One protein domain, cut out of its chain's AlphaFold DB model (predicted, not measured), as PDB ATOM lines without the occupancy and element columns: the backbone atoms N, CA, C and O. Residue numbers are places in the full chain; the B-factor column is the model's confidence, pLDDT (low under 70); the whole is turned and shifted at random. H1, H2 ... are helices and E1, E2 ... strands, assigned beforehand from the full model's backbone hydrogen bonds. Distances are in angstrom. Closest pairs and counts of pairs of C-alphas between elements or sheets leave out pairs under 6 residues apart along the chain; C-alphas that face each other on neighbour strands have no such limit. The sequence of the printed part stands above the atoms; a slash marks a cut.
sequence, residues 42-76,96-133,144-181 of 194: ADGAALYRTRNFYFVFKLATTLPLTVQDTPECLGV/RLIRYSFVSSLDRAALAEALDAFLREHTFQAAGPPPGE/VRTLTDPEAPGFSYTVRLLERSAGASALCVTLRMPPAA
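Overview. This is residues 42 to 76, 96 to 133 and 144 to 181 of the 194 residues of an uncharacterized protein of Deinococcus budaensis (UniProt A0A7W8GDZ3). One strongly twisted, curled sheet of six strands makes a wall, and two helices cover one face of it: the long H1 runs along E2 and E6, and H2 crosses E6 at a slant. H1 and H2 thus form one layer and the sheet the other, two layers in all. The printed part has 111 residues, with two named helices and six named strands in the order H1, E1, E2, H2, E3, E4, E5, E6; the sheet's order is E1, E2, E6, E5, E4, E3, all antiparallel. The class is mixed, with 35 residues in helices and 35 in strands. The whole is compact, with a radius of gyration of the C-alphas of 13.9 A, and only just elongated, spanning 46 by 30 by 25 A.

Arrangement. Going along the printed part, read H1 at residues 42 to 62, E1 at 65 to 67, E2 at 97 to 104, H2 at 108 to 121, E3 at 125 to 127, E4 at 144 to 148, E5 at 156 to 163 and E6 at 169 to 176. H1 is on the sheet at a height over the sheet of 11.0 A, over E2 and E6, along the strands at 7 degrees to E2 on the local plane; its closest C-alphas with E2 are those of Val 56 and Tyr 100, 7.9 A apart. Edge strand E1 pairs with E2 through N 66 and O 103, 2.8 A, and E2 with E6 through N 100 and O 173, 2.8 A. H2 is on the sheet at a height of 7.4 A, over E6, only just slantwise at 32 degrees on the local plane; its closest C-alphas with E6 are those of Arg 108 and Ser 169, 5.5 A. H1 and H2 are close but not clearly touching, with the closest C-alphas, of Thr 62 and Phe 118, 7.3 A apart; they run opposite ways at a steep tilt of 50 degrees. Edge strand E3 pairs with E4 through N 127 and O 146, 2.9 A. E4, E5 and E6 make a meander, each strand the antiparallel neighbour of the one before, and hairpins E4 and E5, E5 and E6: see N 147 and O 157, 2.7 A, and N 158 and O 174, 2.7 A. E1 and E3 are apart. In H1 and H2 every O i to N i+4 pair is within hydrogen-bond range.

Along the chain. Find C-alpha 42 at (0.881, 30.949, 19.317), where H1 begins its 29.6 A. After E1, 6.6 A, look for E2, 23.1 A, and H2, 19.9 A, from C-alpha 108 at (13.175, 52.799, 49.433). E3 measures 6.0 A, E4 13.7 A, E5 23.4 A and E6 23.0 A, ending at C-alpha 176 (13.773, 37.077, 31.105).

Size, cuts and confidence. The farthest C-alphas, of Ala 166 and Ala 181, are 45.7 A apart. Residues 77 to 95 and 134 to 143 are not printed; the C-alphas across the cuts are 15.9 A apart, 76 to 96, and 10.7 A apart, 133 to 144. Of the links printed whole, E4 to E5 is short and the others are tight. The mean pLDDT of the printed part is 75.1; 32 residues are under 70, among them 42 to 49, 126 to 133 and 177 to 181.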
ATOM      1  N   ALA A  42       1.879  29.902  19.106       55.97
ATOM      2  CA  ALA A  42       0.881  30.949  19.317       55.97
ATOM      3  C   ALA A  42       0.318  30.928  20.746       55.97
ATOM      4  O   ALA A  42       0.202  31.986  21.364       55.97
ATOM      5  N   ASP A  43       0.058  29.743  21.295       57.03
ATOM      6  CA  ASP A  43      -0.389  29.527  22.671       57.03
ATOM      7  C   ASP A  43       0.702  29.933  23.665       57.03
ATOM      8  O   ASP A  43       0.433  30.656  24.626       57.03
ATOM      9  N   GLY A  44       1.961  29.578  23.385       56.88
ATOM     10  CA  GLY A  44       3.122  30.037  24.147       56.88
ATOM     11  C   GLY A  44       3.279  31.559  24.110       56.88
ATOM     12  O   GLY A  44       3.519  32.177  25.145       56.88
ATOM     13  N   ALA A  45       3.071  32.192  22.949       58.69
ATOM     14  CA  ALA A  45       3.109  33.648  22.796       58.69
ATOM     15  C   ALA A  45       1.915  34.363  23.466       58.69
ATOM     16  O   ALA A  45       2.063  35.484  23.965       58.69
ATOM     17  N   ALA A  46       0.736  33.740  23.495       62.75
ATOM     18  CA  ALA A  46      -0.459  34.269  24.147       62.75
ATOM     19  C   ALA A  46      -0.362  34.161  25.676       62.75
ATOM     20  O   ALA A  46      -0.619  35.148  26.373       62.75
ATOM     21  N   LEU A  47       0.094  33.018  26.199       63.25
ATOM     22  CA  LEU A  47       0.428  32.836  27.617       63.25
ATOM     23  C   LEU A  47       1.528  33.811  28.053       63.25
ATOM     24  O   LEU A  47       1.381  34.479  29.076       63.25
ATOM     25  N   TYR A  48       2.567  33.977  27.228       63.75
ATOM     26  CA  TYR A  48       3.635  34.961  27.419       63.75
ATOM     27  C   TYR A  48       3.105  36.392  27.577       63.75
ATOM     28  O   TYR A  48       3.455  37.068  28.546       63.75
ATOM     29  N   ARG A  49       2.265  36.873  26.645       65.31
ATOM     30  CA  ARG A  49       1.705  38.232  26.740       65.31
ATOM     31  C   ARG A  49       0.851  38.355  27.990       65.31
ATOM     32  O   ARG A  49       1.051  39.280  28.768       65.31
ATOM     33  N   THR A  50      -0.052  37.406  28.205       70.06
ATOM     34  CA  THR A  50      -1.036  37.475  29.287       70.06
ATOM     35  C   THR A  50      -0.370  37.502  30.661       70.06
ATOM     36  O   THR A  50      -0.734  38.336  31.485       70.06
ATOM     37  N   ARG A  51       0.652  36.666  30.906       71.50
ATOM     38  CA  ARG A  51       1.335  36.616  32.209       71.50
ATOM     39  C   ARG A  51       2.312  37.762  32.443       71.50
ATOM     40  O   ARG A  51       2.332  38.299  33.546       71.50
ATOM     41  N   ASN A  52       3.037  38.207  31.414       69.69
ATOM     42  CA  ASN A  52       3.862  39.413  31.522       69.69
ATOM     43  C   ASN A  52       2.998  40.631  31.881       69.69
ATOM     44  O   ASN A  52       3.253  41.309  32.879       69.69
ATOM     45  N   PHE A  53       1.920  40.860  31.121       72.62
ATOM     46  CA  PHE A  53       0.988  41.938  31.430       72.62
ATOM     47  C   PHE A  53       0.384  41.763  32.817       72.62
ATOM     48  O   PHE A  53       0.297  42.750  33.530       72.62
ATOM     49  N   TYR A  54       0.048  40.542  33.239       78.00
ATOM     50  CA  TYR A  54      -0.485  40.295  34.575       78.00
ATOM     51  C   TYR A  54       0.480  40.717  35.690       78.00
ATOM     52  O   TYR A  54       0.064  41.473  36.563       78.00
ATOM     53  N   PHE A  55       1.753  40.304  35.652       81.06
ATOM     54  CA  PHE A  55       2.734  40.678  36.680       81.06
ATOM     55  C   PHE A  55       2.929  42.194  36.751       81.06
ATOM     56  O   PHE A  55       2.765  42.798  37.807       81.06
ATOM     57  N   VAL A  56       3.241  42.812  35.611       82.75
ATOM     58  CA  VAL A  56       3.560  44.242  35.507       82.75
ATOM     59  C   VAL A  56       2.345  45.097  35.857       82.75
ATOM     60  O   VAL A  56       2.474  46.077  36.586       82.75
ATOM     61  N   PHE A  57       1.158  44.708  35.384       82.94
ATOM     62  CA  PHE A  57      -0.096  45.381  35.706       82.94
ATOM     63  C   PHE A  57      -0.412  45.263  37.192       82.94
ATOM     64  O   PHE A  57      -0.618  46.284  37.833       82.94
ATOM     65  N   LYS A  58      -0.393  44.049  37.762       83.25
ATOM     66  CA  LYS A  58      -0.672  43.843  39.189       83.25
ATOM     67  C   LYS A  58       0.299  44.625  40.058       83.25
ATOM     68  O   LYS A  58      -0.141  45.332  40.955       83.25
ATOM     69  N   LEU A  59       1.588  44.571  39.741       85.50
ATOM     70  CA  LEU A  59       2.613  45.338  40.435       85.50
ATOM     71  C   LEU A  59       2.304  46.843  40.394       85.50
ATOM     72  O   LEU A  59       2.293  47.490  41.437       85.50
ATOM     73  N   ALA A  60       1.993  47.381  39.211       83.88
ATOM     74  CA  ALA A  60       1.694  48.799  39.018       83.88
ATOM     75  C   ALA A  60       0.364  49.251  39.644       83.88
ATOM     76  O   ALA A  60       0.225  50.422  39.976       83.88
ATOM     77  N   THR A  61      -0.616  48.354  39.792       81.88
ATOM     78  CA  THR A  61      -1.921  48.676  40.395       81.88
ATOM     79  C   THR A  61      -1.972  48.463  41.903       81.88
ATOM     80  O   THR A  61      -2.796  49.084  42.565       81.88
ATOM     81  N   THR A  62      -1.141  47.569  42.445       84.25
ATOM     82  CA  THR A  62      -1.116  47.258  43.882       84.25
ATOM     83  C   THR A  62      -0.146  48.165  44.634       84.25
ATOM     84  O   THR A  62      -0.400  48.535  45.777       84.25
ATOM     85  N   LEU A  63       0.965  48.547  43.998       85.12
ATOM     86  CA  LEU A  63       1.942  49.471  44.566       85.12
ATOM     87  C   LEU A  63       1.702  50.894  44.038       85.12
ATOM     88  O   LEU A  63       1.218  51.045  42.917       85.12
ATOM     89  N   PRO A  64       2.067  51.952  44.792       83.25
ATOM     90  CA  PRO A  64       1.954  53.341  44.341       83.25
ATOM     91  C   PRO A  64       3.046  53.670  43.312       83.25
ATOM     92  O   PRO A  64       3.957  54.457  43.560       83.25
ATOM     93  N   LEU A  65       2.981  53.006  42.161       86.44
ATOM     94  CA  LEU A  65       3.945  53.089  41.078       86.44
ATOM     95  C   LEU A  65       3.366  53.887  39.915       86.44
ATOM     96  O   LEU A  65       2.225  53.703  39.501       86.44
ATOM     97  N   THR A  66       4.199  54.736  39.333       84.94
ATOM     98  CA  THR A  66       3.925  55.423  38.071       84.94
ATOM     99  C   THR A  66       4.899  54.928  37.018       84.94
ATOM    100  O   THR A  66       6.105  54.886  37.255       84.94
ATOM    101  N   VAL A  67       4.377  54.516  35.860       83.19
ATOM    102  CA  VAL A  67       5.208  54.113  34.719       83.19
ATOM    103  C   VAL A  67       5.945  55.348  34.222       83.19
ATOM    104  O   VAL A  67       5.320  56.329  33.819       83.19
ATOM    105  N   GLN A  68       7.270  55.300  34.258       81.31
ATOM    106  CA  GLN A  68       8.112  56.387  33.780       81.31
ATOM    107  C   GLN A  68       9.404  55.798  33.233       81.31
ATOM    108  O   GLN A  68       9.982  54.904  33.849       81.31
ATOM    109  N   ASP A  69       9.874  56.304  32.095       74.88
ATOM    110  CA  ASP A  69      11.206  55.966  31.602       74.88
ATOM    111  C   ASP A  69      12.251  56.532  32.562       74.88
ATOM    112  O   ASP A  69      12.413  57.749  32.694       74.88
ATOM    113  N   THR A  70      12.941  55.640  33.269       73.56
ATOM    114  CA  THR A  70      13.987  56.013  34.215       73.56
ATOM    115  C   THR A  70      15.349  55.571  33.667       73.56
ATOM    116  O   THR A  70      15.630  54.370  33.569       73.56
ATOM    117  N   PRO A  71      16.224  56.508  33.256       72.12
ATOM    118  CA  PRO A  71      17.516  56.160  32.664       72.12
ATOM    119  C   PRO A  71      18.425  55.392  33.635       72.12
ATOM    120  O   PRO A  71      19.252  54.587  33.206       72.12
ATOM    121  N   GLU A  72      18.228  55.546  34.945       73.88
ATOM    122  CA  GLU A  72      18.901  54.761  35.982       73.88
ATOM    123  C   GLU A  72      18.586  53.251  35.925       73.88
ATOM    124  O   GLU A  72      19.389  52.440  36.395       73.88
ATOM    125  N   CYS A  73      17.475  52.855  35.293       74.44
ATOM    126  CA  CYS A  73      17.141  51.455  35.022       74.44
ATOM    127  C   CYS A  73      17.760  50.921  33.713       74.44
ATOM    128  O   CYS A  73      17.786  49.708  33.498       74.44
ATOM    129  N   LEU A  74      18.294  51.785  32.838       66.62
ATOM    130  CA  LEU A  74      18.881  51.379  31.552       66.62
ATOM    131  C   LEU A  74      20.322  50.855  31.691       66.62
ATOM    132  O   LEU A  74      20.716  49.945  30.958       66.62
ATOM    133  N   GLY A  75      21.091  51.378  32.651       56.09
ATOM    134  CA  GLY A  75      22.534  51.127  32.786       56.09
ATOM    135  C   GLY A  75      22.952  49.756  33.340       56.09
ATOM    136  O   GLY A  75      24.142  49.460  33.379       56.09
ATOM    137  N   VAL A  76      22.018  48.902  33.771       50.12
ATOM    138  CA  VAL A  76      22.331  47.708  34.597       50.12
ATOM    139  C   VAL A  76      22.002  46.391  33.892       50.12
ATOM    140  O   VAL A  76      21.570  45.422  34.494       50.12
ATOM    141  N   ARG A  96      14.607  36.373  25.327       66.56
ATOM    142  CA  ARG A  96      14.235  37.771  25.106       66.56
ATOM    143  C   ARG A  96      14.109  38.469  26.465       66.56
ATOM    144  O   ARG A  96      13.523  37.925  27.402       66.56
ATOM    145  N   LEU A  97      14.667  39.674  26.558       72.19
ATOM    146  CA  LEU A  97      14.623  40.517  27.753       72.19
ATOM    147  C   LEU A  97      13.627  41.657  27.539       72.19
ATOM    148  O   LEU A  97      13.654  42.317  26.499       72.19
ATOM    149  N   ILE A  98      12.758  41.898  28.518       78.38
ATOM    150  CA  ILE A  98      11.857  43.059  28.543       78.38
ATOM    151  C   ILE A  98      12.096  43.828  29.827       78.38
ATOM    152  O   ILE A  98      12.236  43.224  30.885       78.38
ATOM    153  N   ARG A  99      12.147  45.155  29.728       82.31
ATOM    154  CA  ARG A  99      12.385  46.037  30.866       82.31
ATOM    155  C   ARG A  99      11.201  46.966  31.078       82.31
ATOM    156  O   ARG A  99      10.679  47.520  30.117       82.31
ATOM    157  N   TYR A 100      10.835  47.136  32.339       85.06
ATOM    158  CA  TYR A 100       9.860  48.108  32.810       85.06
ATOM    159  C   TYR A 100      10.502  48.954  33.901       85.06
ATOM    160  O   TYR A 100      11.258  48.444  34.734       85.06
ATOM    161  N   SER A 101      10.191  50.241  33.898       87.12
ATOM    162  CA  SER A 101      10.654  51.195  34.893       87.12
ATOM    163  C   SER A 101       9.479  51.933  35.512       87.12
ATOM    164  O   SER A 101       8.550  52.367  34.825       87.12
ATOM    165  N   PHE A 102       9.540  52.077  36.830       89.00
ATOM    166  CA  PHE A 102       8.522  52.759  37.609       89.00
ATOM    167  C   PHE A 102       9.150  53.721  38.607       89.00
ATOM    168  O   PHE A 102      10.274  53.505  39.063       89.00
ATOM    169  N   VAL A 103       8.382  54.732  38.997       88.94
ATOM    170  CA  VAL A 103       8.698  55.642  40.100       88.94
ATOM    171  C   VAL A 103       7.621  55.544  41.171       88.94
ATOM    172  O   VAL A 103       6.432  55.466  40.867       88.94
ATOM    173  N   SER A 104       8.053  55.544  42.426       87.94
ATOM    174  CA  SER A 104       7.214  55.590  43.617       87.94
ATOM    175  C   SER A 104       7.503  56.857  44.408       87.94
ATOM    176  O   SER A 104       8.656  57.275  44.521       87.94
ATOM    177  N   SER A 105       6.462  57.433  45.005       88.62
ATOM    178  CA  SER A 105       6.605  58.487  46.014       88.62
ATOM    179  C   SER A 105       7.037  57.949  47.381       88.62
ATOM    180  O   SER A 105       7.315  58.741  48.275       88.62
ATOM    181  N   LEU A 106       7.043  56.625  47.566       87.81
ATOM    182  CA  LEU A 106       7.562  55.988  48.771       87.81
ATOM    183  C   LEU A 106       9.090  56.033  48.787       87.81
ATOM    184  O   LEU A 106       9.745  55.874  47.748       87.81
ATOM    185  N   ASP A 107       9.646  56.145  49.990       87.75
ATOM    186  CA  ASP A 107      11.061  55.880  50.205       87.75
ATOM    187  C   ASP A 107      11.390  54.404  49.943       87.75
ATOM    188  O   ASP A 107      10.518  53.538  49.794       87.75
ATOM    189  N   ARG A 108      12.688  54.113  49.853       84.69
ATOM    190  CA  ARG A 108      13.175  52.799  49.433       84.69
ATOM    191  C   ARG A 108      12.761  51.689  50.398       84.69
ATOM    192  O   ARG A 108      12.513  50.574  49.943       84.69
ATOM    193  N   ALA A 109      12.725  51.965  51.701       84.50
ATOM    194  CA  ALA A 109      12.383  50.969  52.712       84.50
ATOM    195  C   ALA A 109      10.884  50.665  52.670       84.50
ATOM    196  O   ALA A 109      10.502  49.501  52.561       84.50
ATOM    197  N   ALA A 110      10.048  51.703  52.625       86.06
ATOM    198  CA  ALA A 110       8.604  51.558  52.479       86.06
ATOM    199  C   ALA A 110       8.225  50.837  51.171       86.06
ATOM    200  O   ALA A 110       7.346  49.975  51.162       86.06
ATOM    201  N   LEU A 111       8.918  51.127  50.062       86.38
ATOM    202  CA  LEU A 111       8.708  50.416  48.800       86.38
ATOM    203  C   LEU A 111       9.168  48.950  48.870       86.38
ATOM    204  O   LEU A 111       8.520  48.088  48.278       86.38
ATOM    205  N   ALA A 112      10.261  48.655  49.579       84.62
ATOM    206  CA  ALA A 112      10.733  47.284  49.776       84.62
ATOM    207  C   ALA A 112       9.724  46.451  50.577       84.62
ATOM    208  O   ALA A 112       9.384  45.348  50.156       84.62
ATOM    209  N   GLU A 113       9.189  46.997  51.672       85.62
ATOM    210  CA  GLU A 113       8.158  46.332  52.475       85.62
ATOM    211  C   GLU A 113       6.868  46.102  51.682       85.62
ATOM    212  O   GLU A 113       6.288  45.013  51.733       85.62
ATOM    213  N   ALA A 114       6.437  47.097  50.903       86.75
ATOM    214  CA  ALA A 114       5.262  46.972  50.050       86.75
ATOM    215  C   ALA A 114       5.469  45.914  48.951       86.75
ATOM    216  O   ALA A 114       4.568  45.116  48.683       86.75
ATOM    217  N   LEU A 115       6.667  45.843  48.360       86.38
ATOM    218  CA  LEU A 115       7.025  44.781  47.421       86.38
ATOM    219  C   LEU A 115       7.012  43.406  48.103       86.38
ATOM    220  O   LEU A 115       6.466  42.461  47.547       86.38
ATOM    221  N   ASP A 116       7.556  43.278  49.313       84.19
ATOM    222  CA  ASP A 116       7.527  42.024  50.075       84.19
ATOM    223  C   ASP A 116       6.101  41.571  50.424       84.19
ATOM    224  O   ASP A 116       5.795  40.375  50.414       84.19
ATOM    225  N   ALA A 117       5.198  42.509  50.713       86.00
ATOM    226  CA  ALA A 117       3.777  42.212  50.872       86.00
ATOM    227  C   ALA A 117       3.156  41.710  49.557       86.00
ATOM    228  O   ALA A 117       2.544  40.641  49.548       86.00
ATOM    229  N   PHE A 118       3.399  42.414  48.447       87.44
ATOM    230  CA  PHE A 118       2.916  42.045  47.114       87.44
ATOM    231  C   PHE A 118       3.363  40.636  46.697       87.44
ATOM    232  O   PHE A 118       2.554  39.828  46.242       87.44
ATOM    233  N   LEU A 119       4.649  40.317  46.866       85.31
ATOM    234  CA  LEU A 119       5.201  39.021  46.461       85.31
ATOM    235  C   LEU A 119       4.591  37.865  47.259       85.31
ATOM    236  O   LEU A 119       4.293  36.822  46.680       85.31
ATOM    237  N   ARG A 120       4.350  38.064  48.563       83.69
ATOM    238  CA  ARG A 120       3.675  37.072  49.414       83.69
ATOM    239  C   ARG A 120       2.216  36.870  49.019       83.69
ATOM    240  O   ARG A 120       1.780  35.728  48.930       83.69
ATOM    241  N   GLU A 121       1.480  37.951  48.768       85.12
ATOM    242  CA  GLU A 121       0.065  37.892  48.379       85.12
ATOM    243  C   GLU A 121      -0.134  37.199  47.026       85.12
ATOM    244  O   GLU A 121      -1.067  36.418  46.853       85.12
ATOM    245  N   HIS A 122       0.773  37.439  46.077       82.12
ATOM    246  CA  HIS A 122       0.684  36.891  44.724       82.12
ATOM    247  C   HIS A 122       1.570  35.664  44.487       82.12
ATOM    248  O   HIS A 122       1.734  35.238  43.346       82.12
ATOM    249  N   THR A 123       2.110  35.058  45.549       79.75
ATOM    250  CA  THR A 123       2.870  33.794  45.511       79.75
ATOM    251  C   THR A 123       4.094  33.785  44.581       79.75
ATOM    252  O   THR A 123       4.541  32.721  44.150       79.75
ATOM    253  N   PHE A 124       4.681  34.954  44.304       78.06
ATOM    254  CA  PHE A 124       5.963  35.035  43.603       78.06
ATOM    255  C   PHE A 124       7.078  34.605  44.547       78.06
ATOM    256  O   PHE A 124       7.196  35.103  45.668       78.06
ATOM    257  N   GLN A 125       7.913  33.680  44.091       74.06
ATOM    258  CA  GLN A 125       8.964  33.104  44.919       74.06
ATOM    259  C   GLN A 125      10.294  33.759  44.587       74.06
ATOM    260  O   GLN A 125      10.599  33.972  43.417       74.06
ATOM    261  N   ALA A 126      11.101  34.055  45.607       68.31
ATOM    262  CA  ALA A 126      12.491  34.413  45.382       68.31
ATOM    263  C   ALA A 126      13.202  33.198  44.779       68.31
ATOM    264  O   ALA A 126      13.367  32.168  45.433       68.31
ATOM    265  N   ALA A 127      13.609  33.315  43.521       59.12
ATOM    266  CA  ALA A 127      14.588  32.406  42.965       59.12
ATOM    267  C   ALA A 127      15.953  32.836  43.504       59.12
ATOM    268  O   ALA A 127      16.226  34.034  43.626       59.12
ATOM    269  N   GLY A 128      16.808  31.869  43.840       53.03
ATOM    270  CA  GLY A 128      18.209  32.160  44.150       53.03
ATOM    271  C   GLY A 128      18.854  33.032  43.058       53.03
ATOM    272  O   GLY A 128      18.299  33.148  41.958       53.03
ATOM    273  N   PRO A 129      20.002  33.673  43.338       46.88
ATOM    274  CA  PRO A 129      20.671  34.518  42.354       46.88
ATOM    275  C   PRO A 129      20.813  33.762  41.021       46.88
ATOM    276  O   PRO A 129      21.114  32.562  41.031       46.88
ATOM    277  N   PRO A 130      20.535  34.412  39.878       44.47
ATOM    278  CA  PRO A 130      20.539  33.732  38.597       44.47
ATOM    279  C   PRO A 130      21.943  33.169  38.327       44.47
ATOM    280  O   PRO A 130      22.941  33.830  38.629       44.47
ATOM    281  N   PRO A 131      22.058  31.957  37.754       39.84
ATOM    282  CA  PRO A 131      23.360  31.393  37.426       39.84
ATOM    283  C   PRO A 131      24.076  32.319  36.432       39.84
ATOM    284  O   PRO A 131      23.553  32.604  35.354       39.84
ATOM    285  N   GLY A 132      25.259  32.807  36.818       42.38
ATOM    286  CA  GLY A 132      26.081  33.731  36.026       42.38
ATOM    287  C   GLY A 132      26.136  35.169  36.550       42.38
ATOM    288  O   GLY A 132      27.013  35.922  36.134       42.38
ATOM    289  N   GLU A 133      25.290  35.546  37.510       46.12
ATOM    290  CA  GLU A 133      25.434  36.811  38.240       46.12
ATOM    291  C   GLU A 133      26.339  36.555  39.448       46.12
ATOM    292  O   GLU A 133      25.900  36.408  40.583       46.12
ATOM    293  N   VAL A 144      18.719  43.827  44.463       69.19
ATOM    294  CA  VAL A 144      18.325  43.068  43.278       69.19
ATOM    295  C   VAL A 144      17.741  41.752  43.764       69.19
ATOM    296  O   VAL A 144      18.352  41.059  44.574       69.19
ATOM    297  N   ARG A 145      16.548  41.408  43.291       73.69
ATOM    298  CA  ARG A 145      15.861  40.161  43.628       73.69
ATOM    299  C   ARG A 145      15.437  39.473  42.349       73.69
ATOM    300  O   ARG A 145      14.862  40.118  41.477       73.69
ATOM    301  N   THR A 146      15.695  38.177  42.252       79.56
ATOM    302  CA  THR A 146      15.172  37.365  41.153       79.56
ATOM    303  C   THR A 146      13.967  36.592  41.650       79.56
ATOM    304  O   THR A 146      13.969  36.064  42.757       79.56
ATOM    305  N   LEU A 147      12.916  36.569  40.844       80.69
ATOM    306  CA  LEU A 147      11.628  35.994  41.182       80.69
ATOM    307  C   LEU A 147      11.221  34.990  40.115       80.69
ATOM    308  O   LEU A 147      11.463  35.200  38.922       80.69
ATOM    309  N   THR A 148      10.549  33.933  40.541       77.56
ATOM    310  CA  THR A 148       9.870  32.977  39.671       77.56
ATOM    311  C   THR A 148       8.384  32.957  39.980       77.56
ATOM    312  O   THR A 148       7.941  33.229  41.098       77.56
ATOM    313  N   ASP A 149       7.616  32.643  38.947       74.88
ATOM    314  CA  ASP A 149       6.178  32.446  39.035       74.88
ATOM    315  C   ASP A 149       5.892  30.945  38.883       74.88
ATOM    316  O   ASP A 149       6.211  30.380  37.829       74.88
ATOM    317  N   PRO A 150       5.326  30.268  39.899       69.44
ATOM    318  CA  PRO A 150       4.962  28.858  39.778       69.44
ATOM    319  C   PRO A 150       3.902  28.617  38.692       69.44
ATOM    320  O   PRO A 150       3.855  27.530  38.119       69.44
ATOM    321  N   GLU A 151       3.080  29.619  38.368       68.12
ATOM    322  CA  GLU A 151       2.082  29.547  37.301       68.12
ATOM    323  C   GLU A 151       2.677  29.810  35.904       68.12
ATOM    324  O   GLU A 151       1.984  29.642  34.897       68.12
ATOM    325  N   ALA A 152       3.950  30.213  35.820       67.94
ATOM    326  CA  ALA A 152       4.664  30.478  34.573       67.94
ATOM    327  C   ALA A 152       6.112  29.939  34.631       67.94
ATOM    328  O   ALA A 152       7.077  30.713  34.683       67.94
ATOM    329  N   PRO A 153       6.295  28.605  34.603       66.94
ATOM    330  CA  PRO A 153       7.617  27.994  34.664       66.94
ATOM    331  C   PRO A 153       8.490  28.424  33.477       66.94
ATOM    332  O   PRO A 153       8.039  28.501  32.335       66.94
ATOM    333  N   GLY A 154       9.763  28.708  33.756       67.06
ATOM    334  CA  GLY A 154      10.740  29.171  32.763       67.06
ATOM    335  C   GLY A 154      10.819  30.692  32.601       67.06
ATOM    336  O   GLY A 154      11.789  31.174  32.016       67.06
ATOM    337  N   PHE A 155       9.869  31.454  33.150       72.75
ATOM    338  CA  PHE A 155       9.980  32.909  33.270       72.75
ATOM    339  C   PHE A 155      10.722  33.290  34.553       72.75
ATOM    340  O   PHE A 155      10.495  32.704  35.611       72.75
ATOM    341  N   SER A 156      11.581  34.306  34.470       75.69
ATOM    342  CA  SER A 156      12.221  34.897  35.649       75.69
ATOM    343  C   SER A 156      12.146  36.419  35.615       75.69
ATOM    344  O   SER A 156      12.417  37.032  34.577       75.69
ATOM    345  N   TYR A 157      11.833  37.025  36.755       79.75
ATOM    346  CA  TYR A 157      11.703  38.470  36.923       79.75
ATOM    347  C   TYR A 157      12.812  38.973  37.841       79.75
ATOM    348  O   TYR A 157      12.878  38.589  39.002       79.75
ATOM    349  N   THR A 158      13.672  39.851  37.352       81.81
ATOM    350  CA  THR A 158      14.668  40.547  38.164       81.81
ATOM    351  C   THR A 158      14.123  41.915  38.539       81.81
ATOM    352  O   THR A 158      13.815  42.726  37.669       81.81
ATOM    353  N   VAL A 159      14.002  42.181  39.832       83.44
ATOM    354  CA  VAL A 159      13.484  43.433  40.380       83.44
ATOM    355  C   VAL A 159      14.602  44.140  41.127       83.44
ATOM    356  O   VAL A 159      15.277  43.533  41.953       83.44
ATOM    357  N   ARG A 160      14.804  45.426  40.848       84.00
ATOM    358  CA  ARG A 160      15.802  46.264  41.511       84.00
ATOM    359  C   ARG A 160      15.157  47.541  42.016       84.00
ATOM    360  O   ARG A 160      14.538  48.266  41.241       84.00
ATOM    361  N   LEU A 161      15.340  47.827  43.299       84.44
ATOM    362  CA  LEU A 161      14.897  49.082  43.903       84.44
ATOM    363  C   LEU A 161      16.036  50.090  43.862       84.44
ATOM    364  O   LEU A 161      17.173  49.746  44.153       84.44
ATOM    365  N   LEU A 162      15.742  51.337  43.544       83.75
ATOM    366  CA  LEU A 162      16.700  52.431  43.532       83.75
ATOM    367  C   LEU A 162      16.155  53.575  44.369       83.75
ATOM    368  O   LEU A 162      14.975  53.899  44.285       83.75
ATOM    369  N   GLU A 163      17.016  54.199  45.158       84.06
ATOM    370  CA  GLU A 163      16.675  55.448  45.831       84.06
ATOM    371  C   GLU A 163      16.835  56.609  44.845       84.06
ATOM    372  O   GLU A 163      17.807  56.654  44.085       84.06
ATOM    373  N   ARG A 164      15.875  57.534  44.834       80.56
ATOM    374  CA  ARG A 164      15.929  58.774  44.058       80.56
ATOM    375  C   ARG A 164      16.056  59.971  44.992       80.56
ATOM    376  O   ARG A 164      15.785  59.908  46.189       80.56
ATOM    377  N   SER A 165      16.466  61.097  44.422       73.19
ATOM    378  CA  SER A 165      16.460  62.374  45.130       73.19
ATOM    379  C   SER A 165      15.046  62.731  45.619       73.19
ATOM    380  O   SER A 165      14.050  62.358  45.002       73.19
ATOM    381  N   ALA A 166      14.974  63.465  46.736       74.50
ATOM    382  CA  ALA A 166      13.734  63.879  47.407       74.50
ATOM    383  C   ALA A 166      12.903  62.751  48.058       74.50
ATOM    384  O   ALA A 166      11.704  62.916  48.260       74.50
ATOM    385  N   GLY A 167      13.531  61.624  48.417       73.38
ATOM    386  CA  GLY A 167      12.870  60.540  49.160       73.38
ATOM    387  C   GLY A 167      11.942  59.666  48.314       73.38
ATOM    388  O   GLY A 167      11.255  58.810  48.857       73.38
ATOM    389  N   ALA A 168      11.931  59.865  46.994       83.62
ATOM    390  CA  ALA A 168      11.259  58.985  46.046       83.62
ATOM    391  C   ALA A 168      12.121  57.753  45.732       83.62
ATOM    392  O   ALA A 168      13.327  57.732  45.983       83.62
ATOM    393  N   SER A 169      11.520  56.747  45.102       86.69
ATOM    394  CA  SER A 169      12.216  55.521  44.697       86.69
ATOM    395  C   SER A 169      11.901  55.146  43.254       86.69
ATOM    396  O   SER A 169      10.830  55.461  42.744       86.69
ATOM    397  N   ALA A 170      12.816  54.445  42.592       86.00
ATOM    398  CA  ALA A 170      12.571  53.794  41.310       86.00
ATOM    399  C   ALA A 170      12.554  52.272  41.465       86.00
ATOM    400  O   ALA A 170      13.298  51.701  42.262       86.00
ATOM    401  N   LEU A 171      11.716  51.616  40.669       87.12
ATOM    402  CA  LEU A 171      11.637  50.166  40.572       87.12
ATOM    403  C   LEU A 171      11.951  49.753  39.136       87.12
ATOM    404  O   LEU A 171      11.213  50.093  38.211       87.12
ATOM    405  N   CYS A 172      13.044  49.020  38.954       86.12
ATOM    406  CA  CYS A 172      13.424  48.440  37.675       86.12
ATOM    407  C   CYS A 172      13.004  46.973  37.654       86.12
ATOM    408  O   CYS A 172      13.414  46.206  38.523       86.12
ATOM    409  N   VAL A 173      12.239  46.569  36.647       85.19
ATOM    410  CA  VAL A 173      11.822  45.180  36.449       85.19
ATOM    411  C   VAL A 173      12.372  44.698  35.116       85.19
ATOM    412  O   VAL A 173      12.079  45.277  34.074       85.19
ATOM    413  N   THR A 174      13.155  43.626  35.138       81.69
ATOM    414  CA  THR A 174      13.634  42.927  33.946       81.69
ATOM    415  C   THR A 174      13.019  41.539  33.900       81.69
ATOM    416  O   THR A 174      13.254  40.721  34.779       81.69
ATOM    417  N   LEU A 175      12.245  41.258  32.864       77.12
ATOM    418  CA  LEU A 175      11.713  39.935  32.579       77.12
ATOM    419  C   LEU A 175      12.650  39.216  31.614       77.12
ATOM    420  O   LEU A 175      12.905  39.713  30.513       77.12
ATOM    421  N   ARG A 176      13.106  38.025  31.996       76.38
ATOM    422  CA  ARG A 176      13.773  37.077  31.105       76.38
ATOM    423  C   ARG A 176      12.794  35.974  30.736       76.38
ATOM    424  O   ARG A 176      12.214  35.316  31.599       76.38
ATOM    425  N   MET A 177      12.622  35.799  29.433       69.62
ATOM    426  CA  MET A 177      11.813  34.727  28.873       69.62
ATOM    427  C   MET A 177      12.652  33.468  28.667       69.62
ATOM    428  O   MET A 177      13.834  33.585  28.313       69.62
ATOM    429  N   PRO A 178      12.045  32.277  28.797       63.78
ATOM    430  CA  PRO A 178      12.667  31.071  28.288       63.78
ATOM    431  C   PRO A 178      12.793  31.196  26.760       63.78
ATOM    432  O   PRO A 178      11.957  31.854  26.125       63.78
ATOM    433  N   PRO A 179      13.839  30.625  26.142       58.34
ATOM    434  CA  PRO A 179      13.905  30.573  24.692       58.34
ATOM    435  C   PRO A 179      12.650  29.868  24.173       58.34
ATOM    436  O   PRO A 179      12.248  28.839  24.719       58.34
ATOM    437  N   ALA A 180      12.017  30.431  23.138       55.19
ATOM    438  CA  ALA A 180      11.007  29.688  22.398       55.19
ATOM    439  C   ALA A 180      11.662  28.369  21.988       55.19
ATOM    440  O   ALA A 180      12.770  28.401  21.441       55.19
ATOM    441  N   ALA A 181      11.036  27.237  22.329       45.88
ATOM    442  CA  ALA A 181      11.561  25.939  21.938       45.88
ATOM    443  C   ALA A 181      11.888  26.014  20.439       45.88
ATOM    444  O   ALA A 181      11.021  26.452  19.671       45.88
TER     445      ALA A 181